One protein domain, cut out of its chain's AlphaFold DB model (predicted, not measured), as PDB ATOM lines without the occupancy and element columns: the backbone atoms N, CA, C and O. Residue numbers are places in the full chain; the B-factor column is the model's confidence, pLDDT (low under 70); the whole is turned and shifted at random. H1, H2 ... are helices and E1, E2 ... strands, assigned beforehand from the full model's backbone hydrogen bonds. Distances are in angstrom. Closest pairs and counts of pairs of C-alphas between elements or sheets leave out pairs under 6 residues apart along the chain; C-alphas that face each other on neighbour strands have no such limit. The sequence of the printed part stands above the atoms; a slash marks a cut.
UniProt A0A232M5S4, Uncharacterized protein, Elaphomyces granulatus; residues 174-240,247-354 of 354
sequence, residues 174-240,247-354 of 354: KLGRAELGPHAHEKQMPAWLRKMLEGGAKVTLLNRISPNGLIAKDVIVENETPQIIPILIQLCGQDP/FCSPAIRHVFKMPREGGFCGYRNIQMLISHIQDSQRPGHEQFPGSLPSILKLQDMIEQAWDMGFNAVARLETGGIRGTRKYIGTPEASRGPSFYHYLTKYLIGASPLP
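Overview. This is residues 174 to 240 and 247 to 354 of the 354 residues of an uncharacterized protein of Elaphomyces granulatus (UniProt A0A232M5S4). A body of short helices and long loops has H4 in its middle and H5 turned at a wide angle to it, while the hairpin of E1 and E2 forms a long arm at one end. H3 lies away from the other helices, and residues 234 to 240 stick out. The 175 printed residues hold H1, H2, E1, E2, H3, H4, H5, H6 and H7 in that order, mostly helix, with under half of the residues in named elements and one antiparallel sheet, E1 - E2. The whole is compact, with a radius of gyration of the C-alphas of 18.3 A and spans of 58 by 48 by 38 A.

Arrangement. Look first at the hairpin of E1, residues 203 to 209, and E2, residues 215 to 221: N 204 and O 220, 2.8 A apart, are within hydrogen-bond range. H4, residues 265 to 279, is apart from both strands. The hub is H5, residues 295 to 307; its residues 295 to 298 alone only just touch H4, with 3 pairs of C-alphas within 8 A, the closest Tyr 267 and Ile 295 at 6.2 A, about perpendicular at 87 degrees. With residues 303 to 306 alone, H5 touches H6, residues 312 to 318, the closest C-alphas being Trp 306 and Ala 312 at 4.4 A. H7, residues 339 to 347, and H2, residues 191 to 199, each only just touch H5 with 3 such pairs, H2 and H5 only at their ends; the closest C-alphas are Ile 302 and Phe 339, and Leu 197 and Ile 295, both 6.6 A. H1, residues 177 to 180, is close but not clearly touching H6, and H3, residues 228 to 238, touches no helix. In H2, H3, H4, H5 and H7 every O i to N i+4 pair is within hydrogen-bond range, in H6 2 of 3, and H1 is too short for one.

Along the chain. Find C-alpha 203 at (236.869, 190.921, 180.521), where E1 begins its 19.0 A; E2 runs 18.9 A. H4 starts at C-alpha 265, (236.789, 170.583, 178.242), and runs 21.0 A; H5 runs 18.4 A and H3 15.6 A. H7 ends at C-alpha 347, (248.287, 173.381, 195.608).

Size, cuts and confidence. Residues 241 to 246 are not printed, and C-alphas 240 and 247 are 17.4 A apart across the cut. The links H4 to H5 and H6 to H7 are long. Residues 330 to 354 have pLDDT under 70.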
ATOM      1  N   LYS A 174     252.715 154.816 173.522       85.31
ATOM      2  CA  LYS A 174     252.222 156.158 173.217       85.31
ATOM      3  C   LYS A 174     250.701 156.117 173.064       85.31
ATOM      4  O   LYS A 174     250.184 155.221 172.398       85.31
ATOM      5  N   LEU A 175     250.013 157.076 173.671       86.00
ATOM      6  CA  LEU A 175     248.567 157.218 173.561       86.00
ATOM      7  C   LEU A 175     248.178 157.663 172.149       86.00
ATOM      8  O   LEU A 175     248.931 158.358 171.451       86.00
ATOM      9  N   GLY A 176     247.002 157.216 171.726       85.56
ATOM     10  CA  GLY A 176     246.469 157.421 170.393       85.56
ATOM     11  C   GLY A 176     245.286 158.382 170.382       85.56
ATOM     12  O   GLY A 176     245.065 159.184 171.289       85.56
ATOM     13  N   ARG A 177     244.511 158.300 169.299       85.69
ATOM     14  CA  ARG A 177     243.293 159.098 169.098       85.69
ATOM     15  C   ARG A 177     242.147 158.730 170.036       85.69
ATOM     16  O   ARG A 177     241.208 159.514 170.155       85.69
ATOM     17  N   ALA A 178     242.195 157.549 170.649       82.75
ATOM     18  CA  ALA A 178     241.182 157.120 171.601       82.75
ATOM     19  C   ALA A 178     241.273 157.927 172.902       82.75
ATOM     20  O   ALA A 178     240.243 158.293 173.455       82.75
ATOM     21  N   GLU A 179     242.490 158.254 173.343       84.00
ATOM     22  CA  GLU A 179     242.737 158.890 174.637       84.00
ATOM     23  C   GLU A 179     243.025 160.396 174.514       84.00
ATOM     24  O   GLU A 179     242.623 161.182 175.367       84.00
ATOM     25  N   LEU A 180     243.696 160.826 173.438       86.06
ATOM     26  CA  LEU A 180     244.099 162.230 173.238       86.06
ATOM     27  C   LEU A 180     243.199 162.996 172.260       86.06
ATOM     28  O   LEU A 180     243.472 164.160 171.949       86.06
ATOM     29  N   GLY A 181     242.151 162.342 171.758       87.69
ATOM     30  CA  GLY A 181     241.220 162.905 170.790       87.69
ATOM     31  C   GLY A 181     241.780 162.999 169.361       87.69
ATOM     32  O   GLY A 181     242.858 162.475 169.048       87.69
ATOM     33  N   PRO A 182     241.078 163.699 168.452       88.56
ATOM     34  CA  PRO A 182     241.413 163.754 167.023       88.56
ATOM     35  C   PRO A 182     242.801 164.356 166.743       88.56
ATOM     36  O   PRO A 182     243.426 164.059 165.721       88.56
ATOM     37  N   HIS A 183     243.319 165.160 167.676       90.88
ATOM     38  CA  HIS A 183     244.606 165.851 167.583       90.88
ATOM     39  C   HIS A 183     245.747 165.155 168.342       90.88
ATOM     40  O   HIS A 183     246.781 165.773 168.596       90.88
ATOM     41  N   ALA A 184     245.613 163.859 168.648       88.44
ATOM     42  CA  ALA A 184     246.611 163.060 169.369       88.44
ATOM     43  C   ALA A 184     248.059 163.205 168.862       88.44
ATOM     44  O   ALA A 184     249.013 163.171 169.636       88.44
ATOM     45  N   HIS A 185     248.239 163.376 167.553       90.94
ATOM     46  CA  HIS A 185     249.557 163.455 166.912       90.94
ATOM     47  C   HIS A 185     249.934 164.873 166.462       90.94
ATOM     48  O   HIS A 185     250.940 165.063 165.777       90.94
ATOM     49  N   GLU A 186     249.140 165.877 166.837       92.19
ATOM     50  CA  GLU A 186     249.422 167.274 166.530       92.19
ATOM     51  C   GLU A 186     250.691 167.742 167.257       92.19
ATOM     52  O   GLU A 186     250.881 167.485 168.452       92.19
ATOM     53  N   LYS A 187     251.560 168.443 166.520       93.88
ATOM     54  CA  LYS A 187     252.757 169.095 167.073       93.88
ATOM     55  C   LYS A 187     252.473 170.508 167.573       93.88
ATOM     56  O   LYS A 187     253.061 170.922 168.558       93.88
ATOM     57  N   GLN A 188     251.614 171.243 166.872       95.31
ATOM     58  CA  GLN A 188     251.266 172.623 167.185       95.31
ATOM     59  C   GLN A 188     249.869 172.923 166.635       95.31
ATOM     60  O   GLN A 188     249.572 172.593 165.487       95.31
ATOM     61  N   MET A 189     249.037 173.563 167.452       95.56
ATOM     62  CA  MET A 189     247.708 174.029 167.072       95.56
ATOM     63  C   MET A 189     247.785 175.201 166.080       95.56
ATOM     64  O   MET A 189     248.791 175.923 166.065       95.56
ATOM     65  N   PRO A 190     246.724 175.456 165.293       95.81
ATOM     66  CA  PRO A 190     246.670 176.593 164.379       95.81
ATOM     67  C   PRO A 190     246.941 177.939 165.067       95.81
ATOM     68  O   PRO A 190     246.481 178.187 166.181       95.81
ATOM     69  N   ALA A 191     247.645 178.843 164.377       96.62
ATOM     70  CA  ALA A 191     248.044 180.139 164.935       96.62
ATOM     71  C   ALA A 191     246.850 181.014 165.359       96.62
ATOM     72  O   ALA A 191     246.935 181.719 166.361       96.62
ATOM     73  N   TRP A 192     245.732 180.949 164.628       95.31
ATOM     74  CA  TRP A 192     244.514 181.688 164.974       95.31
ATOM     75  C   TRP A 192     243.931 181.225 166.317       95.31
ATOM     76  O   TRP A 192     243.572 182.060 167.142       95.31
ATOM     77  N   LEU A 193     243.909 179.910 166.560       94.75
ATOM     78  CA  LEU A 193     243.391 179.318 167.791       94.75
ATOM     79  C   LEU A 193     244.318 179.638 168.958       94.75
ATOM     80  O   LEU A 193     243.862 180.063 170.013       94.75
ATOM     81  N   ARG A 194     245.632 179.528 168.740       95.75
ATOM     82  CA  ARG A 194     246.624 179.939 169.733       95.75
ATOM     83  C   ARG A 194     246.429 181.399 170.144       95.75
ATOM     84  O   ARG A 194     246.342 181.673 171.332       95.75
ATOM     85  N   LYS A 195     246.301 182.312 169.175       96.06
ATOM     86  CA  LYS A 195     246.078 183.741 169.437       96.06
ATOM     87  C   LYS A 195     244.779 183.988 170.211       96.06
ATOM     88  O   LYS A 195     244.747 184.847 171.084       96.06
ATOM     89  N   MET A 196     243.722 183.233 169.912       94.88
ATOM     90  CA  MET A 196     242.461 183.296 170.654       94.88
ATOM     91  C   MET A 196     242.635 182.841 172.112       94.88
ATOM     92  O   MET A 196     242.194 183.533 173.023       94.88
ATOM     93  N   LEU A 197     243.338 181.728 172.348       95.19
ATOM     94  CA  LEU A 197     243.628 181.228 173.698       95.19
ATOM     95  C   LEU A 197     244.592 182.131 174.488       95.19
ATOM     96  O   LEU A 197     244.500 182.189 175.712       95.19
ATOM     97  N   GLU A 198     245.508 182.824 173.804       94.44
ATOM     98  CA  GLU A 198     246.382 183.850 174.394       94.44
ATOM     99  C   GLU A 198     245.591 185.102 174.793       94.44
ATOM    100  O   GLU A 198     245.870 185.683 175.838       94.44
ATOM    101  N   GLY A 199     244.597 185.496 173.988       91.69
ATOM    102  CA  GLY A 199     243.694 186.604 174.304       91.69
ATOM    103  C   GLY A 199     242.761 186.306 175.479       91.69
ATOM    104  O   GLY A 199     242.465 187.208 176.259       91.69
ATOM    105  N   GLY A 200     242.348 185.044 175.629       90.44
ATOM    106  CA  GLY A 200     241.419 184.618 176.672       90.44
ATOM    107  C   GLY A 200     240.002 185.159 176.465       90.44
ATOM    108  O   GLY A 200     239.677 185.735 175.426       90.44
ATOM    109  N   ALA A 201     239.147 184.952 177.465       90.75
ATOM    110  CA  ALA A 201     237.784 185.460 177.436       90.75
ATOM    111  C   ALA A 201     237.746 186.974 177.651       90.75
ATOM    112  O   ALA A 201     238.577 187.548 178.362       90.75
ATOM    113  N   LYS A 202     236.750 187.631 177.053       91.31
ATOM    114  CA  LYS A 202     236.585 189.075 177.181       91.31
ATOM    115  C   LYS A 202     236.279 189.444 178.634       91.31
ATOM    116  O   LYS A 202     235.328 188.944 179.231       91.31
ATOM    117  N   VAL A 203     237.063 190.373 179.175       92.06
ATOM    118  CA  VAL A 203     236.869 190.921 180.521       92.06
ATOM    119  C   VAL A 203     236.213 192.294 180.419       92.06
ATOM    120  O   VAL A 203     236.739 193.195 179.764       92.06
ATOM    121  N   THR A 204     235.069 192.460 181.078       91.81
ATOM    122  CA  THR A 204     234.333 193.725 181.157       91.81
ATOM    123  C   THR A 204     234.346 194.234 182.594       91.81
ATOM    124  O   THR A 204     234.012 193.503 183.522       91.81
ATOM    125  N   LEU A 205     234.733 195.497 182.780       88.88
ATOM    126  CA  LEU A 205     234.706 196.166 184.080       88.88
ATOM    127  C   LEU A 205     233.409 196.962 184.203       88.88
ATOM    128  O   LEU A 205     233.198 197.918 183.455       88.88
ATOM    129  N   LEU A 206     232.558 196.580 185.151       87.62
ATOM    130  CA  LEU A 206     231.316 197.276 185.450       87.62
ATOM    131  C   LEU A 206     231.447 198.022 186.778       87.62
ATOM    132  O   LEU A 206     231.888 197.468 187.777       87.62
ATOM    133  N   ASN A 207     231.030 199.284 186.810       87.56
ATOM    134  CA  ASN A 207     230.887 200.008 188.067       87.56
ATOM    135  C   ASN A 207     229.535 199.638 188.684       87.56
ATOM    136  O   ASN A 207     228.495 200.045 188.163       87.56
ATOM    137  N   ARG A 208     229.538 198.888 189.788       82.19
ATOM    138  CA  ARG A 208     228.330 198.558 190.550       82.19
ATOM    139  C   ARG A 208     228.282 199.365 191.839       82.19
ATOM    140  O   ARG A 208     229.243 199.408 192.603       82.19
ATOM    141  N   ILE A 209     227.141 199.994 192.100       83.00
ATOM    142  CA  ILE A 209     226.893 200.651 193.382       83.00
ATOM    143  C   ILE A 209     226.588 199.550 194.398       83.00
ATOM    144  O   ILE A 209     225.615 198.811 194.265       83.00
ATOM    145  N   SER A 210     227.464 199.407 195.381       77.56
ATOM    146  CA  SER A 210     227.293 198.467 196.481       77.56
ATOM    147  C   SER A 210     226.157 198.924 197.410       77.56
ATOM    148  O   SER A 210     225.845 200.116 197.448       77.56
ATOM    149  N   PRO A 211     225.556 198.028 198.217       79.56
ATOM    150  CA  PRO A 211     224.481 198.387 199.155       79.56
ATOM    151  C   PRO A 211     224.850 199.486 200.170       79.56
ATOM    152  O   PRO A 211     223.976 200.119 200.748       79.56
ATOM    153  N   ASN A 212     226.146 199.730 200.375       83.38
ATOM    154  CA  ASN A 212     226.699 200.805 201.203       83.38
ATOM    155  C   ASN A 212     226.892 202.142 200.447       83.38
ATOM    156  O   ASN A 212     227.506 203.059 200.985       83.38
ATOM    157  N   GLY A 213     226.413 202.256 199.203       84.50
ATOM    158  CA  GLY A 213     226.517 203.458 198.368       84.50
ATOM    159  C   GLY A 213     227.884 203.681 197.709       84.50
ATOM    160  O   GLY A 213     228.057 204.673 197.003       84.50
ATOM    161  N   LEU A 214     228.856 202.784 197.907       87.12
ATOM    162  CA  LEU A 214     230.183 202.891 197.294       87.12
ATOM    163  C   LEU A 214     230.200 202.283 195.888       87.12
ATOM    164  O   LEU A 214     229.562 201.263 195.631       87.12
ATOM    165  N   ILE A 215     230.973 202.883 194.980       82.94
ATOM    166  CA  ILE A 215     231.201 202.326 193.643       82.94
ATOM    167  C   ILE A 215     232.248 201.214 193.758       82.94
ATOM    168  O   ILE A 215     233.427 201.482 193.989       82.94
ATOM    169  N   ALA A 216     231.811 199.970 193.582       80.62
ATOM    170  CA  ALA A 216     232.675 198.812 193.406       80.62
ATOM    171  C   ALA A 216     232.894 198.552 191.910       80.62
ATOM    172  O   ALA A 216     232.007 198.786 191.089       80.62
ATOM    173  N   LYS A 217     234.089 198.083 191.549       81.69
ATOM    174  CA  LYS A 217     234.377 197.602 190.195       81.69
ATOM    175  C   LYS A 217     234.139 196.100 190.171       81.69
ATOM    176  O   LYS A 217     234.953 195.351 190.703       81.69
ATOM    177  N   ASP A 218     233.049 195.689 189.546       82.94
ATOM    178  CA  ASP A 218     232.753 194.289 189.289       82.94
ATOM    179  C   ASP A 218     233.450 193.867 187.992       82.94
ATOM    180  O   ASP A 218     233.372 194.544 186.962       82.94
ATOM    181  N   VAL A 219     234.164 192.746 188.053       87.75
ATOM    182  CA  VAL A 219     234.843 192.146 186.904       87.75
ATOM    183  C   VAL A 219     233.956 191.033 186.371       87.75
ATOM    184  O   VAL A 219     233.697 190.060 187.074       87.75
ATOM    185  N   ILE A 220     233.492 191.177 185.132       89.38
ATOM    186  CA  ILE A 220     232.711 190.154 184.439       89.38
ATOM    187  C   ILE A 220     233.609 189.523 183.383       89.38
ATOM    188  O   ILE A 220     234.122 190.219 182.503       89.38
ATOM    189  N   VAL A 221     233.795 188.211 183.475       92.69
ATOM    190  CA  VAL A 221     234.515 187.417 182.479       92.69
ATOM    191  C   VAL A 221     233.478 186.681 181.642       92.69
ATOM    192  O   VAL A 221     232.639 185.973 182.185       92.69
ATOM    193  N   GLU A 222     233.517 186.878 180.326       91.94
ATOM    194  CA  GLU A 222     232.477 186.410 179.399       91.94
ATOM    195  C   GLU A 222     232.198 184.907 179.492       91.94
ATOM    196  O   GLU A 222     231.049 184.505 179.376       91.94
ATOM    197  N   ASN A 223     233.226 184.088 179.730       94.94
ATOM    198  CA  ASN A 223     233.098 182.634 179.786       94.94
ATOM    199  C   ASN A 223     232.998 182.071 181.217       94.94
ATOM    200  O   ASN A 223     233.206 180.870 181.411       94.94
ATOM    201  N   GLU A 224     232.725 182.917 182.213       95.31
ATOM    202  CA  GLU A 224     232.558 182.515 183.610       95.31
ATOM    203  C   GLU A 224     231.142 182.829 184.108       95.31
ATOM    204  O   GLU A 224     230.582 183.893 183.847       95.31
ATOM    205  N   THR A 225     230.557 181.912 184.875       94.62
ATOM    206  CA  THR A 225     229.247 182.096 185.508       94.62
ATOM    207  C   THR A 225     229.358 181.788 187.002       94.62
ATOM    208  O   THR A 225     229.424 180.616 187.389       94.62
ATOM    209  N   PRO A 226     229.420 182.815 187.871       92.75
ATOM    210  CA  PRO A 226     229.401 182.615 189.315       92.75
ATOM    211  C   PRO A 226     227.990 182.243 189.801       92.75
ATOM    212  O   PRO A 226     227.007 182.399 189.081       92.75
ATOM    213  N   GLN A 227     227.881 181.806 191.056       93.38
ATOM    214  CA  GLN A 227     226.609 181.610 191.771       93.38
ATOM    215  C   GLN A 227     225.682 180.492 191.263       93.38
ATOM    216  O   GLN A 227     224.573 180.372 191.785       93.38
ATOM    217  N   ILE A 228     226.121 179.625 190.343       95.19
ATOM    218  CA  ILE A 228     225.302 178.479 189.902       95.19
ATOM    219  C   ILE A 228     224.897 177.603 191.095       95.19
ATOM    220  O   ILE A 228     223.714 177.341 191.287       95.19
ATOM    221  N   ILE A 229     225.849 177.206 191.942       95.94
ATOM    222  CA  ILE A 229     225.571 176.336 193.094       95.94
ATOM    223  C   ILE A 229     224.599 176.985 194.101       95.94
ATOM    224  O   ILE A 229     223.600 176.348 194.429       95.94
ATOM    225  N   PRO A 230     224.797 178.240 194.557       95.88
ATOM    226  CA  PRO A 230     223.801 178.945 195.367       95.88
ATOM    227  C   PRO A 230     222.387 178.966 194.773       95.88
ATOM    228  O   PRO A 230     221.416 178.769 195.502       95.88
ATOM    229  N   ILE A 231     222.263 179.187 193.460       96.38
ATOM    230  CA  ILE A 231     220.962 179.206 192.780       96.38
ATOM    231  C   ILE A 231     220.339 177.807 192.780       96.38
ATOM    232  O   ILE A 231     219.166 177.671 193.117       96.38
ATOM    233  N   LEU A 232     221.117 176.763 192.477       96.38
ATOM    234  CA  LEU A 232     220.635 175.380 192.520       96.38
ATOM    235  C   LEU A 232     220.185 174.972 193.927       96.38
ATOM    236  O   LEU A 232     219.127 174.365 194.068       96.38
ATOM    237  N   ILE A 233     220.920 175.369 194.972       95.69
ATOM    238  CA  ILE A 233     220.517 175.151 196.371       95.69
ATOM    239  C   ILE A 233     219.149 175.791 196.642       95.69
ATOM    240  O   ILE A 233     218.285 175.163 197.253       95.69
ATOM    241  N   GLN A 234     218.933 177.025 196.175       96.50
ATOM    242  CA  GLN A 234     217.658 177.716 196.353       96.50
ATOM    243  C   GLN A 234     216.517 177.008 195.608       96.50
ATOM    244  O   GLN A 234     215.445 176.835 196.182       96.50
ATOM    245  N   LEU A 235     216.741 176.604 194.355       96.56
ATOM    246  CA  LEU A 235     215.738 175.918 193.536       96.56
ATOM    247  C   LEU A 235     215.364 174.561 194.135       96.56
ATOM    248  O   LEU A 235     214.186 174.294 194.354       96.56
ATOM    249  N   CYS A 236     216.355 173.743 194.496       96.31
ATOM    250  CA  CYS A 236     216.114 172.457 195.146       96.31
ATOM    251  C   CYS A 236     215.436 172.612 196.512       96.31
ATOM    252  O   CYS A 236     214.623 171.776 196.879       96.31
ATOM    253  N   GLY A 237     215.721 173.687 197.255       94.75
ATOM    254  CA  GLY A 237     215.033 173.981 198.515       94.75
ATOM    255  C   GLY A 237     213.556 174.366 198.355       94.75
ATOM    256  O   GLY A 237     212.810 174.320 199.331       94.75
ATOM    257  N   GLN A 238     213.130 174.755 197.151       95.94
ATOM    258  CA  GLN A 238     211.739 175.094 196.830       95.94
ATOM    259  C   GLN A 238     210.968 173.924 196.210       95.94
ATOM    260  O   GLN A 238     209.738 173.970 196.172       95.94
ATOM    261  N   ASP A 239     211.664 172.896 195.730       96.31
ATOM    262  CA  ASP A 239     211.053 171.745 195.079       96.31
ATOM    263  C   ASP A 239     210.639 170.681 196.115       96.31
ATOM    264  O   ASP A 239     211.502 170.045 196.727       96.31
ATOM    265  N   PRO A 240     209.328 170.433 196.314       95.62
ATOM    266  CA  PRO A 240     208.858 169.445 197.282       95.62
ATOM    267  C   PRO A 240     209.169 167.993 196.882       95.62
ATOM    268  O   PRO A 240     209.016 167.097 197.714       95.62
ATOM    269  N   PHE A 247     225.535 169.275 197.364       94.69
ATOM    270  CA  PHE A 247     226.223 170.198 196.473       94.69
ATOM    271  C   PHE A 247     227.698 170.295 196.839       94.69
ATOM    272  O   PHE A 247     228.080 170.160 198.005       94.69
ATOM    273  N   CYS A 248     228.528 170.576 195.837       91.94
ATOM    274  CA  CYS A 248     229.886 171.032 196.077       91.94
ATOM    275  C   CYS A 248     229.880 172.436 196.716       91.94
ATOM    276  O   CYS A 248     228.834 173.005 197.038       91.94
ATOM    277  N   SER A 249     231.064 173.004 196.941       91.62
ATOM    278  CA  SER A 249     231.167 174.329 197.552       91.62
ATOM    279  C   SER A 249     230.436 175.402 196.730       91.62
ATOM    280  O   SER A 249     230.582 175.430 195.507       91.62
ATOM    281  N   PRO A 250     229.725 176.346 197.379       93.31
ATOM    282  CA  PRO A 250     229.112 177.480 196.690       93.31
ATOM    283  C   PRO A 250     230.147 178.447 196.100       93.31
ATOM    284  O   PRO A 250     229.824 179.220 195.202       93.31
ATOM    285  N   ALA A 251     231.384 178.403 196.600       90.62
ATOM    286  CA  ALA A 251     232.512 179.163 196.091       90.62
ATOM    287  C   ALA A 251     233.142 178.401 194.920       90.62
ATOM    288  O   ALA A 251     234.222 177.833 195.059       90.62
ATOM    289  N   ILE A 252     232.417 178.319 193.803       93.06
ATOM    290  CA  ILE A 252     232.918 177.834 192.518       93.06
ATOM    291  C   ILE A 252     232.306 178.672 191.397       93.06
ATOM    292  O   ILE A 252     231.138 179.074 191.454       93.06
ATOM    293  N   ARG A 253     233.096 178.929 190.360       94.56
ATOM    294  CA  ARG A 253     232.649 179.572 189.127       94.56
ATOM    295  C   ARG A 253     232.582 178.518 188.037       94.56
ATOM    296  O   ARG A 253     233.542 177.781 187.821       94.56
ATOM    297  N   HIS A 254     231.448 178.449 187.350       95.50
ATOM    298  CA  HIS A 254     231.349 177.642 186.143       95.50
ATOM    299  C   HIS A 254     232.137 178.316 185.024       95.50
ATOM    300  O   HIS A 254     232.068 179.535 184.881       95.50
ATOM    301  N   VAL A 255     232.884 177.536 184.244       95.69
ATOM    302  CA  VAL A 255     233.693 178.045 183.134       95.69
ATOM    303  C   VAL A 255     233.358 177.257 181.881       95.69
ATOM    304  O   VAL A 255     233.621 176.056 181.811       95.69
ATOM    305  N   PHE A 256     232.804 177.934 180.882       92.19
ATOM    306  CA  PHE A 256     232.374 177.299 179.640       92.19
ATOM    307  C   PHE A 256     233.331 177.574 178.474       92.19
ATOM    308  O   PHE A 256     234.271 178.377 178.561       92.19
ATOM    309  N   LYS A 257     233.124 176.824 177.388       90.75
ATOM    310  CA  LYS A 257     233.922 176.902 176.160       90.75
ATOM    311  C   LYS A 257     233.680 178.234 175.450       90.75
ATOM    312  O   LYS A 257     232.553 178.709 175.377       90.75
ATOM    313  N   MET A 258     234.738 178.811 174.890       90.25
ATOM    314  CA  MET A 258     234.609 179.964 173.995       90.25
ATOM    315  C   MET A 258     234.173 179.487 172.599       90.25
ATOM    316  O   MET A 258     234.524 178.371 172.200       90.25
ATOM    317  N   PRO A 259     233.456 180.307 171.813       87.50
ATOM    318  CA  PRO A 259     233.053 179.924 170.464       87.50
ATOM    319  C   PRO A 259     234.253 179.502 169.606       87.50
ATOM    320  O   PRO A 259     235.264 180.203 169.554       87.50
ATOM    321  N   ARG A 260     234.137 178.366 168.899       87.00
ATOM    322  CA  ARG A 260     235.177 177.823 167.996       87.00
ATOM    323  C   ARG A 260     236.485 177.414 168.690       87.00
ATOM    324  O   ARG A 260     237.497 177.210 168.022       87.00
ATOM    325  N   GLU A 261     236.475 177.275 170.016       89.00
ATOM    326  CA  GLU A 261     237.619 176.812 170.810       89.00
ATOM    327  C   GLU A 261     237.957 175.336 170.562       89.00
ATOM    328  O   GLU A 261     239.133 174.976 170.508       89.00
ATOM    329  N   GLY A 262     236.942 174.490 170.365       84.81
ATOM    330  CA  GLY A 262     237.103 173.045 170.213       84.81
ATOM    331  C   GLY A 262     237.260 172.304 171.550       84.81
ATOM    332  O   GLY A 262     236.817 172.763 172.603       84.81
ATOM    333  N   GLY A 263     237.870 171.115 171.513       84.56
ATOM    334  CA  GLY A 263     237.891 170.161 172.631       84.56
ATOM    335  C   GLY A 263     238.911 170.461 173.736       84.56
ATOM    336  O   GLY A 263     239.894 169.743 173.895       84.56
ATOM    337  N   PHE A 264     238.656 171.499 174.538       92.00
ATOM    338  CA  PHE A 264     239.454 171.845 175.727       92.00
ATOM    339  C   PHE A 264     238.700 171.643 177.057       92.00
ATOM    340  O   PHE A 264     239.075 172.214 178.082       92.00
ATOM    341  N   CYS A 265     237.653 170.812 177.073       89.25
ATOM    342  CA  CYS A 265     236.789 170.583 178.242       89.25
ATOM    343  C   CYS A 265     237.563 170.187 179.512       89.25
ATOM    344  O   CYS A 265     237.337 170.770 180.568       89.25
ATOM    345  N   GLY A 266     238.543 169.283 179.412       89.75
ATOM    346  CA  GLY A 266     239.346 168.867 180.567       89.75
ATOM    347  C   GLY A 266     240.115 170.022 181.221       89.75
ATOM    348  O   GLY A 266     240.259 170.068 182.440       89.75
ATOM    349  N   TYR A 267     240.543 171.009 180.434       92.81
ATOM    350  CA  TYR A 267     241.197 172.210 180.950       92.81
ATOM    351  C   TYR A 267     240.189 173.185 181.575       92.81
ATOM    352  O   TYR A 267     240.497 173.793 182.597       92.81
ATOM    353  N   ARG A 268     238.975 173.308 181.013       94.38
ATOM    354  CA  ARG A 268     237.884 174.098 181.616       94.38
ATOM    355  C   ARG A 268     237.467 173.535 182.976       94.38
ATOM    356  O   ARG A 268     237.313 174.298 183.924       94.38
ATOM    357  N   ASN A 269     237.424 172.212 183.116       92.25
ATOM    358  CA  ASN A 269     237.171 171.556 184.403       92.25
ATOM    359  C   ASN A 269     238.253 171.882 185.441       92.25
ATOM    360  O   ASN A 269     237.941 172.176 186.594       92.25
ATOM    361  N   ILE A 270     239.524 171.914 185.028       92.12
ATOM    362  CA  ILE A 270     240.619 172.367 185.895       92.12
ATOM    363  C   ILE A 270     240.438 173.837 186.296       92.12
ATOM    364  O   ILE A 270     240.657 174.171 187.457       92.12
ATOM    365  N   GLN A 271     240.020 174.715 185.379       94.00
ATOM    366  CA  GLN A 271     239.733 176.118 185.710       94.00
ATOM    367  C   GLN A 271     238.609 176.239 186.746       94.00
ATOM    368  O   GLN A 271     238.762 176.996 187.702       94.00
ATOM    369  N   MET A 272     237.532 175.456 186.613       94.19
ATOM    370  CA  MET A 272     236.460 175.408 187.616       94.19
ATOM    371  C   MET A 272     236.993 174.957 188.980       94.19
ATOM    372  O   MET A 272     236.726 175.612 189.987       94.19
ATOM    373  N   LEU A 273     237.826 173.914 189.030       91.69
ATOM    374  CA  LEU A 273     238.454 173.489 190.283       91.69
ATOM    375  C   LEU A 273     239.347 174.589 190.880       91.69
ATOM    376  O   LEU A 273     239.257 174.865 192.073       91.69
ATOM    377  N   ILE A 274     240.169 175.257 190.067       92.00
ATOM    378  CA  ILE A 274     241.025 176.366 190.521       92.00
ATOM    379  C   ILE A 274     240.185 177.532 191.046       92.00
ATOM    380  O   ILE A 274     240.560 178.126 192.055       92.00
ATOM    381  N   SER A 275     239.033 177.825 190.433       93.44
ATOM    382  CA  SER A 275     238.123 178.858 190.941       93.44
ATOM    383  C   SER A 275     237.675 178.556 192.370       93.44
ATOM    384  O   SER A 275     237.671 179.453 193.205       93.44
ATOM    385  N   HIS A 276     237.430 177.282 192.696       92.12
ATOM    386  CA  HIS A 276     237.114 176.882 194.061       92.12
ATOM    387  C   HIS A 276     238.275 177.105 195.031       92.12
ATOM    388  O   HIS A 276     238.069 177.611 196.136       92.12
ATOM    389  N   ILE A 277     239.500 176.762 194.619       90.12
ATOM    390  CA  ILE A 277     240.716 176.980 195.417       90.12
ATOM    391  C   ILE A 277     240.882 178.473 195.732       90.12
ATOM    392  O   ILE A 277     241.100 178.826 196.892       90.12
ATOM    393  N   GLN A 278     240.743 179.328 194.712       91.25
ATOM    394  CA  GLN A 278     240.834 180.783 194.831       91.25
ATOM    395  C   GLN A 278     239.737 181.343 195.743       91.25
ATOM    396  O   GLN A 278     240.030 182.011 196.734       91.25
ATOM    397  N   ASP A 279     238.476 181.043 195.437       90.75
ATOM    398  CA  ASP A 279     237.325 181.694 196.062       90.75
ATOM    399  C   ASP A 279     237.089 181.177 197.495       90.75
ATOM    400  O   ASP A 279     236.562 181.899 198.338       90.75
ATOM    401  N   SER A 280     237.542 179.955 197.803       90.25
ATOM    402  CA  SER A 280     237.529 179.396 199.166       90.25
ATOM    403  C   SER A 280     238.817 179.642 199.952       90.25
ATOM    404  O   SER A 280     238.920 179.158 201.080       90.25
ATOM    405  N   GLN A 281     239.803 180.340 199.372       88.56
ATOM    406  CA  GLN A 281     241.096 180.644 200.005       88.56
ATOM    407  C   GLN A 281     241.767 179.391 200.600       88.56
ATOM    408  O   GLN A 281     242.277 179.396 201.723       88.56
ATOM    409  N   ARG A 282     241.727 178.271 199.863       84.00
ATOM    410  CA  ARG A 282     242.353 177.014 200.305       84.00
ATOM    411  C   ARG A 282     243.878 177.194 200.422       84.00
ATOM    412  O   ARG A 282     244.438 178.036 199.720       84.00
ATOM    413  N   PRO A 283     244.580 176.423 201.270       79.00
ATOM    414  CA  PRO A 283     246.041 176.503 201.346       79.00
ATOM    415  C   PRO A 283     246.675 176.323 199.962       79.00
ATOM    416  O   PRO A 283     246.349 175.354 199.293       79.00
ATOM    417  N   GLY A 284     247.553 177.231 199.529       76.88
ATOM    418  CA  GLY A 284     248.160 177.195 198.194       76.88
ATOM    419  C   GLY A 284     247.382 177.955 197.110       76.88
ATOM    420  O   GLY A 284     247.863 178.047 195.975       76.88
ATOM    421  N   HIS A 285     246.245 178.583 197.443       83.75
ATOM    422  CA  HIS A 285     245.544 179.517 196.549       83.75
ATOM    423  C   HIS A 285     246.433 180.685 196.091       83.75
ATOM    424  O   HIS A 285     246.202 181.246 195.020       83.75
ATOM    425  N   GLU A 286     247.485 181.018 196.845       86.25
ATOM    426  CA  GLU A 286     248.464 182.057 196.514       86.25
ATOM    427  C   GLU A 286     249.207 181.766 195.201       86.25
ATOM    428  O   GLU A 286     249.723 182.681 194.557       86.25
ATOM    429  N   GLN A 287     249.241 180.498 194.772       83.19
ATOM    430  CA  GLN A 287     249.822 180.092 193.490       83.19
ATOM    431  C   GLN A 287     248.937 180.445 192.286       83.19
ATOM    432  O   GLN A 287     249.391 180.377 191.141       83.19
ATOM    433  N   PHE A 288     247.698 180.867 192.539       87.31
ATOM    434  CA  PHE A 288     246.734 181.300 191.537       87.31
ATOM    435  C   PHE A 288     246.296 182.749 191.800       87.31
ATOM    436  O   PHE A 288     245.140 182.991 192.144       87.31
ATOM    437  N   PRO A 289     247.188 183.746 191.659       85.25
ATOM    438  CA  PRO A 289     246.806 185.136 191.856       85.25
ATOM    439  C   PRO A 289     245.955 185.648 190.685       85.25
ATOM    440  O   PRO A 289     246.265 185.409 189.519       85.25
ATOM    441  N   GLY A 290     244.924 186.434 190.994       88.25
ATOM    442  CA  GLY A 290     244.118 187.127 189.988       88.25
ATOM    443  C   GLY A 290     243.186 186.200 189.201       88.25
ATOM    444  O   GLY A 290     242.459 185.399 189.782       88.25
ATOM    445  N   SER A 291     243.161 186.358 187.876       91.06
ATOM    446  CA  SER A 291     242.276 185.603 186.981       91.06
ATOM    447  C   SER A 291     242.673 184.131 186.862       91.06
ATOM    448  O   SER A 291     243.826 183.763 187.089       91.06
ATOM    449  N   LEU A 292     241.733 183.292 186.420       93.44
ATOM    450  CA  LEU A 292     242.008 181.884 186.143       93.44
ATOM    451  C   LEU A 292     243.109 181.732 185.073       93.44
ATOM    452  O   LEU A 292     243.171 182.523 184.126       93.44
ATOM    453  N   PRO A 293     243.993 180.723 185.192       93.31
ATOM    454  CA  PRO A 293     245.041 180.491 184.207       93.31
ATOM    455  C   PRO A 293     244.436 180.106 182.854       93.31
ATOM    456  O   PRO A 293     243.506 179.303 182.784       93.31
ATOM    457  N   SER A 294     244.993 180.640 181.766       94.38
ATOM    458  CA  SER A 294     244.588 180.263 180.409       94.38
ATOM    459  C   SER A 294     244.908 178.796 180.104       94.38
ATOM    460  O   SER A 294     245.741 178.173 180.763       94.38
ATOM    461  N   ILE A 295     244.305 178.253 179.047       94.44
ATOM    462  CA  ILE A 295     244.571 176.887 178.569       94.44
ATOM    463  C   ILE A 295     246.068 176.653 178.331       94.44
ATOM    464  O   ILE A 295     246.621 175.646 178.765       94.44
ATOM    465  N   LEU A 296     246.749 177.607 177.689       95.81
ATOM    466  CA  LEU A 296     248.186 177.506 177.417       95.81
ATOM    467  C   LEU A 296     249.004 177.528 178.713       95.81
ATOM    468  O   LEU A 296     249.956 176.764 178.857       95.81
ATOM    469  N   LYS A 297     248.603 178.349 179.693       94.44
ATOM    470  CA  LYS A 297     249.247 178.361 181.009       94.44
ATOM    471  C   LYS A 297     249.027 177.044 181.753       94.44
ATOM    472  O   LYS A 297     249.958 176.550 182.380       94.44
ATOM    473  N   LEU A 298     247.838 176.451 181.653       93.25
ATOM    474  CA  LEU A 298     247.558 175.134 182.221       93.25
ATOM    475  C   LEU A 298     248.410 174.041 181.576       93.25
ATOM    476  O   LEU A 298     248.987 173.238 182.302       93.25
ATOM    477  N   GLN A 299     248.562 174.040 180.250       93.81
ATOM    478  CA  GLN A 299     249.476 173.117 179.563       93.81
ATOM    479  C   GLN A 299     250.906 173.244 180.099       93.81
ATOM    480  O   GLN A 299     251.549 172.239 180.400       93.81
ATOM    481  N   ASP A 300     251.378 174.477 180.282       93.81
ATOM    482  CA  ASP A 300     252.700 174.739 180.842       93.81
ATOM    483  C   ASP A 300     252.837 174.228 182.280       93.81
ATOM    484  O   ASP A 300     253.887 173.691 182.630       93.81
ATOM    485  N   MET A 301     251.809 174.408 183.113       90.62
ATOM    486  CA  MET A 301     251.790 173.942 184.504       90.62
ATOM    487  C   MET A 301     251.757 172.414 184.597       90.62
ATOM    488  O   MET A 301     252.458 171.841 185.427       90.62
ATOM    489  N   ILE A 302     250.986 171.754 183.729       89.00
ATOM    490  CA  ILE A 302     250.913 170.290 183.652       89.00
ATOM    491  C   ILE A 302     252.272 169.711 183.249       89.00
ATOM    492  O   ILE A 302     252.775 168.810 183.916       89.00
ATOM    493  N   GLU A 303     252.908 170.250 182.204       89.31
ATOM    494  CA  GLU A 303     254.227 169.761 181.793       89.31
ATOM    495  C   GLU A 303     255.318 170.054 182.829       89.31
ATOM    496  O   GLU A 303     256.198 169.221 183.027       89.31
ATOM    497  N   GLN A 304     255.246 171.191 183.529       88.69
ATOM    498  CA  GLN A 304     256.144 171.475 184.654       88.69
ATOM    499  C   GLN A 304     255.974 170.455 185.784       88.69
ATOM    500  O   GLN A 304     256.969 169.993 186.337       88.69
ATOM    501  N   ALA A 305     254.740 170.047 186.095       84.50
ATOM    502  CA  ALA A 305     254.501 168.993 187.077       84.50
ATOM    503  C   ALA A 305     255.120 167.654 186.629       84.50
ATOM    504  O   ALA A 305     255.733 166.960 187.443       84.50
ATOM    505  N   TRP A 306     255.040 167.322 185.333       86.88
ATOM    506  CA  TRP A 306     255.723 166.149 184.774       86.88
ATOM    507  C   TRP A 306     257.243 166.237 184.918       86.88
ATOM    508  O   TRP A 306     257.875 165.254 185.307       86.88
ATOM    509  N   ASP A 307     257.817 167.417 184.679       87.44
ATOM    510  CA  ASP A 307     259.253 167.682 184.838       87.44
ATOM    511  C   ASP A 307     259.719 167.597 186.298       87.44
ATOM    512  O   ASP A 307     260.857 167.219 186.569       87.44
ATOM    513  N   MET A 308     258.821 167.866 187.246       83.94
ATOM    514  CA  MET A 308     259.046 167.676 188.683       83.94
ATOM    515  C   MET A 308     258.862 166.218 189.144       83.94
ATOM    516  O   MET A 308     259.046 165.922 190.324       83.94
ATOM    517  N   GLY A 309     258.506 165.299 188.240       81.38
ATOM    518  CA  GLY A 309     258.353 163.870 188.526       81.38
ATOM    519  C   GLY A 309     256.919 163.411 188.812       81.38
ATOM    520  O   GLY A 309     256.690 162.211 188.977       81.38
ATOM    521  N   PHE A 310     255.929 164.312 188.831       78.25
ATOM    522  CA  PHE A 310     254.524 163.925 188.983       78.25
ATOM    523  C   PHE A 310     254.009 163.340 187.680       78.25
ATOM    524  O   PHE A 310     253.950 164.043 186.682       78.25
ATOM    525  N   ASN A 311     253.620 162.065 187.674       78.75
ATOM    526  CA  ASN A 311     253.129 161.392 186.469       78.75
ATOM    527  C   ASN A 311     254.036 161.622 185.237       78.75
ATOM    528  O   ASN A 311     253.564 161.880 184.133       78.75
ATOM    529  N   ALA A 312     255.359 161.545 185.420       82.56
ATOM    530  CA  ALA A 312     256.330 161.806 184.352       82.56
ATOM    531  C   ALA A 312     256.142 160.889 183.122       82.56
ATOM    532  O   ALA A 312     256.509 161.253 182.004       82.56
ATOM    533  N   VAL A 313     255.526 159.716 183.316       83.06
ATOM    534  CA  VAL A 313     255.165 158.774 182.246       83.06
ATOM    535  C   VAL A 313     254.194 159.410 181.247       83.06
ATOM    536  O   VAL A 313     254.377 159.229 180.042       83.06
ATOM    537  N   ALA A 314     253.260 160.252 181.708       83.62
ATOM    538  CA  ALA A 314     252.313 160.952 180.840       83.62
ATOM    539  C   ALA A 314     253.009 161.825 179.785       83.62
ATOM    540  O   ALA A 314     252.513 161.966 178.666       83.62
ATOM    541  N   ARG A 315     254.200 162.370 180.073       85.69
ATOM    542  CA  ARG A 315     254.958 163.131 179.069       85.69
ATOM    543  C   ARG A 315     255.370 162.261 177.884       85.69
ATOM    544  O   ARG A 315     255.291 162.702 176.738       85.69
ATOM    545  N   LEU A 316     255.794 161.031 178.159       88.00
ATOM    546  CA  LEU A 316     256.210 160.066 177.142       88.00
ATOM    547  C   LEU A 316     254.999 159.500 176.394       88.00
ATOM    548  O   LEU A 316     255.013 159.417 175.166       88.00
ATOM    549  N   GLU A 317     253.934 159.192 177.129       87.25
ATOM    550  CA  GLU A 317     252.671 158.682 176.597       87.25
ATOM    551  C   GLU A 317     251.973 159.683 175.670       87.25
ATOM    552  O   GLU A 317     251.485 159.304 174.607       87.25
ATOM    553  N   THR A 318     251.973 160.971 176.016       88.81
ATOM    554  CA  THR A 318     251.353 162.024 175.190       88.81
ATOM    555  C   THR A 318     252.291 162.593 174.126       88.81
ATOM    556  O   THR A 318     251.847 163.099 173.090       88.81
ATOM    557  N   GLY A 319     253.606 162.516 174.353       89.88
ATOM    558  CA  GLY A 319     254.600 163.257 173.580       89.88
ATOM    559  C   GLY A 319     254.545 164.773 173.807       89.88
ATOM    560  O   GLY A 319     254.974 165.517 172.925       89.88
ATOM    561  N   GLY A 320     253.998 165.219 174.943       91.31
ATOM    562  CA  GLY A 320     253.795 166.630 175.278       91.31
ATOM    563  C   GLY A 320     252.439 167.167 174.819       91.31
ATOM    564  O   GLY A 320     251.894 166.750 173.793       91.31
ATOM    565  N   ILE A 321     251.898 168.120 175.577       93.75
ATOM    566  CA  ILE A 321     250.586 168.745 175.334       93.75
ATOM    567  C   ILE A 321     250.690 170.238 175.012       93.75
ATOM    568  O   ILE A 321     249.747 170.800 174.446       93.75
ATOM    569  N   ARG A 322     251.829 170.875 175.309       95.31
ATOM    570  CA  ARG A 322     252.059 172.307 175.105       95.31
ATOM    571  C   ARG A 322     251.792 172.731 173.667       95.31
ATOM    572  O   ARG A 322     252.371 172.202 172.722       95.31
ATOM    573  N   GLY A 323     250.936 173.735 173.514       95.50
ATOM    574  CA  GLY A 323     250.613 174.311 172.219       95.50
ATOM    575  C   GLY A 323     249.820 173.372 171.312       95.50
ATOM    576  O   GLY A 323     249.770 173.635 170.116       95.50
ATOM    577  N   THR A 324     249.204 172.310 171.837       95.50
ATOM    578  CA  THR A 324     248.426 171.336 171.049       95.50
ATOM    579  C   THR A 324     246.971 171.278 171.499       95.50
ATOM    580  O   THR A 324     246.631 171.768 172.576       95.50
ATOM    581  N   ARG A 325     246.109 170.674 170.680       94.31
ATOM    582  CA  ARG A 325     244.688 170.428 170.983       94.31
ATOM    583  C   ARG A 325     244.427 169.039 171.579       94.31
ATOM    584  O   ARG A 325     243.341 168.491 171.414       94.31
ATOM    585  N   LYS A 326     245.438 168.424 172.202       92.06
ATOM    586  CA  LYS A 326     245.286 167.105 172.826       92.06
ATOM    587  C   LYS A 326     244.327 167.193 174.002       92.06
ATOM    588  O   LYS A 326     244.469 168.078 174.857       92.06
ATOM    589  N   TYR A 327     243.394 166.252 174.043       90.25
ATOM    590  CA  TYR A 327     242.499 166.099 175.176       90.25
ATOM    591  C   TYR A 327     243.313 165.703 176.405       90.25
ATOM    592  O   TYR A 327     244.339 165.026 176.311       90.25
ATOM    593  N   ILE A 328     242.848 166.172 177.556       86.62
ATOM    594  CA  ILE A 328     243.317 165.713 178.855       86.62
ATOM    595  C   ILE A 328     242.114 165.159 179.598       86.62
ATOM    596  O   ILE A 328     241.002 165.675 179.474       86.62
ATOM    597  N   GLY A 329     242.351 164.126 180.383       75.31
ATOM    598  CA  GLY A 329     241.337 163.487 181.196       75.31
ATOM    599  C   GLY A 329     241.997 162.751 182.343       75.31
ATOM    600  O   GLY A 329     243.225 162.626 182.407       75.31
ATOM    601  N   THR A 330     241.174 162.270 183.260       54.16
ATOM    602  CA  THR A 330     241.618 161.248 184.198       54.16
ATOM    603  C   THR A 330     241.754 159.963 183.386       54.16
ATOM    604  O   THR A 330     240.765 159.565 182.778       54.16
ATOM    605  N   PRO A 331     242.939 159.334 183.292       51.47
ATOM    606  CA  PRO A 331     243.024 158.023 182.671       51.47
ATOM    607  C   PRO A 331     242.158 157.079 183.505       51.47
ATOM    608  O   PRO A 331     242.464 156.805 184.669       51.47
ATOM    609  N   GLU A 332     241.036 156.651 182.935       34.78
ATOM    610  CA  GLU A 332     240.205 155.590 183.484       34.78
ATOM    611  C   GLU A 332     241.121 154.367 183.653       34.78
ATOM    612  O   GLU A 332     241.687 153.854 182.691       34.78
ATOM    613  N   ALA A 333     241.346 153.976 184.909       32.28
ATOM    614  CA  ALA A 333     242.288 152.951 185.357       32.28
ATOM    615  C   ALA A 333     243.805 153.250 185.205       32.28
ATOM    616  O   ALA A 333     244.446 153.017 184.186       32.28
ATOM    617  N   SER A 334     244.439 153.503 186.359       43.41
ATOM    618  CA  SER A 334     245.795 153.039 186.718       43.41
ATOM    619  C   SER A 334     247.021 153.641 185.994       43.41
ATOM    620  O   SER A 334     247.462 153.140 184.962       43.41
ATOM    621  N   ARG A 335     247.686 154.603 186.662       39.28
ATOM    622  CA  ARG A 335     249.131 154.591 187.032       39.28
ATOM    623  C   ARG A 335     249.600 155.995 187.450       39.28
ATOM    624  O   ARG A 335     250.054 156.785 186.637       39.28
ATOM    625  N   GLY A 336     249.561 156.268 188.753       37.50
ATOM    626  CA  GLY A 336     250.235 157.420 189.360       37.50
ATOM    627  C   GLY A 336     249.341 158.633 189.650       37.50
ATOM    628  O   GLY A 336     248.183 158.682 189.237       37.50
ATOM    629  N   PRO A 337     249.862 159.608 190.419       41.78
ATOM    630  CA  PRO A 337     249.105 160.781 190.829       41.78
ATOM    631  C   PRO A 337     248.753 161.642 189.611       41.78
ATOM    632  O   PRO A 337     249.630 162.237 188.991       41.78
ATOM    633  N   SER A 338     247.463 161.703 189.272       53.72
ATOM    634  CA  SER A 338     246.913 162.587 188.234       53.72
ATOM    635  C   SER A 338     247.327 164.051 188.463       53.72
ATOM    636  O   SER A 338     247.637 164.447 189.585       53.72
ATOM    637  N   PHE A 339     247.277 164.905 187.437       56.84
ATOM    638  CA  PHE A 339     247.421 166.353 187.640       56.84
ATOM    639  C   PHE A 339     246.382 166.899 188.640       56.84
ATOM    640  O   PHE A 339     246.682 167.810 189.402       56.84
ATOM    641  N   TYR A 340     245.205 166.269 188.735       59.69
ATOM    642  CA  TYR A 340     244.241 166.532 189.808       59.69
ATOM    643  C   TYR A 340     244.809 166.222 191.199       59.69
ATOM    644  O   TYR A 340     244.581 166.986 192.130       59.69
ATOM    645  N   HIS A 341     245.612 165.164 191.335       57.66
ATOM    646  CA  HIS A 341     246.345 164.851 192.562       57.66
ATOM    647  C   HIS A 341     247.486 165.845 192.831       57.66
ATOM    648  O   HIS A 341     247.775 166.143 193.983       57.66
ATOM    649  N   TYR A 342     248.133 166.391 191.797       62.69
ATOM    650  CA  TYR A 342     249.087 167.496 191.958       62.69
ATOM    651  C   TYR A 342     248.389 168.777 192.450       62.69
ATOM    652  O   TYR A 342     248.843 169.382 193.420       62.69
ATOM    653  N   LEU A 343     247.246 169.141 191.851       62.25
ATOM    654  CA  LEU A 343     246.407 170.256 192.305       62.25
ATOM    655  C   LEU A 343     245.974 170.065 193.767       62.25
ATOM    656  O   LEU A 343     246.114 170.983 194.567       62.25
ATOM    657  N   THR A 344     245.516 168.875 194.161       56.91
ATOM    658  CA  THR A 344     245.065 168.634 195.542       56.91
ATOM    659  C   THR A 344     246.210 168.516 196.552       56.91
ATOM    660  O   THR A 344     246.133 169.091 197.637       56.91
ATOM    661  N   LYS A 345     247.300 167.820 196.218       53.97
ATOM    662  CA  LYS A 345     248.401 167.542 197.156       53.97
ATOM    663  C   LYS A 345     249.392 168.692 197.300       53.97
ATOM    664  O   LYS A 345     249.874 168.938 198.399       53.97
ATOM    665  N   TYR A 346     249.714 169.384 196.208       53.00
ATOM    666  CA  TYR A 346     250.723 170.449 196.212       53.00
ATOM    667  C   TYR A 346     250.117 171.855 196.272       53.00
ATOM    668  O   TYR A 346     250.772 172.757 196.788       53.00
ATOM    669  N   LEU A 347     248.889 172.047 195.768       51.16
ATOM    670  CA  LEU A 347     248.287 173.381 195.608       51.16
ATOM    671  C   LEU A 347     247.060 173.647 196.480       51.16
ATOM    672  O   LEU A 347     246.705 174.807 196.623       51.16
ATOM    673  N   ILE A 348     246.425 172.613 197.043       47.72
ATOM    674  CA  ILE A 348     245.337 172.739 198.036       47.72
ATOM    675  C   ILE A 348     245.862 172.491 199.464       47.72
ATOM    676  O   ILE A 348     245.125 172.608 200.441       47.72
ATOM    677  N   GLY A 349     247.153 172.169 199.609       38.03
ATOM    678  CA  GLY A 349     247.763 171.869 200.901       38.03
ATOM    679  C   GLY A 349     246.978 170.809 201.664       38.03
ATOM    680  O   GLY A 349     246.786 170.937 202.874       38.03
ATOM    681  N   ALA A 350     246.551 169.748 200.971       35.66
ATOM    682  CA  ALA A 350     246.314 168.487 201.645       35.66
ATOM    683  C   ALA A 350     247.673 168.015 202.186       35.66
ATOM    684  O   ALA A 350     248.370 167.194 201.588       35.66
ATOM    685  N   SER A 351     248.042 168.549 203.355       29.09
ATOM    686  CA  SER A 351     248.697 167.708 204.342       29.09
ATOM    687  C   SER A 351     247.886 166.412 204.358       29.09
ATOM    688  O   SER A 351     246.651 166.503 204.395       29.09
ATOM    689  N   PRO A 352     248.513 165.225 204.257       31.61
ATOM    690  CA  PRO A 352     247.802 164.026 204.671       31.61
ATOM    691  C   PRO A 352     247.212 164.376 206.036       31.61
ATOM    692  O   PRO A 352     247.933 164.931 206.871       31.61
ATOM    693  N   LEU A 353     245.890 164.243 206.174       26.83
ATOM    694  CA  LEU A 353     245.217 164.504 207.442       26.83
ATOM    695  C   LEU A 353     246.064 163.841 208.546       26.83
ATOM    696  O   LEU A 353     246.500 162.706 208.328       26.83
ATOM    697  N   PRO A 354     246.424 164.583 209.608       32.81
ATOM    698  CA  PRO A 354     247.360 164.103 210.614       32.81
ATOM    699  C   PRO A 354     246.884 162.827 211.295       32.81
ATOM    700  O   PRO A 354     245.657 162.681 211.477       32.81
TER     701      PRO A 354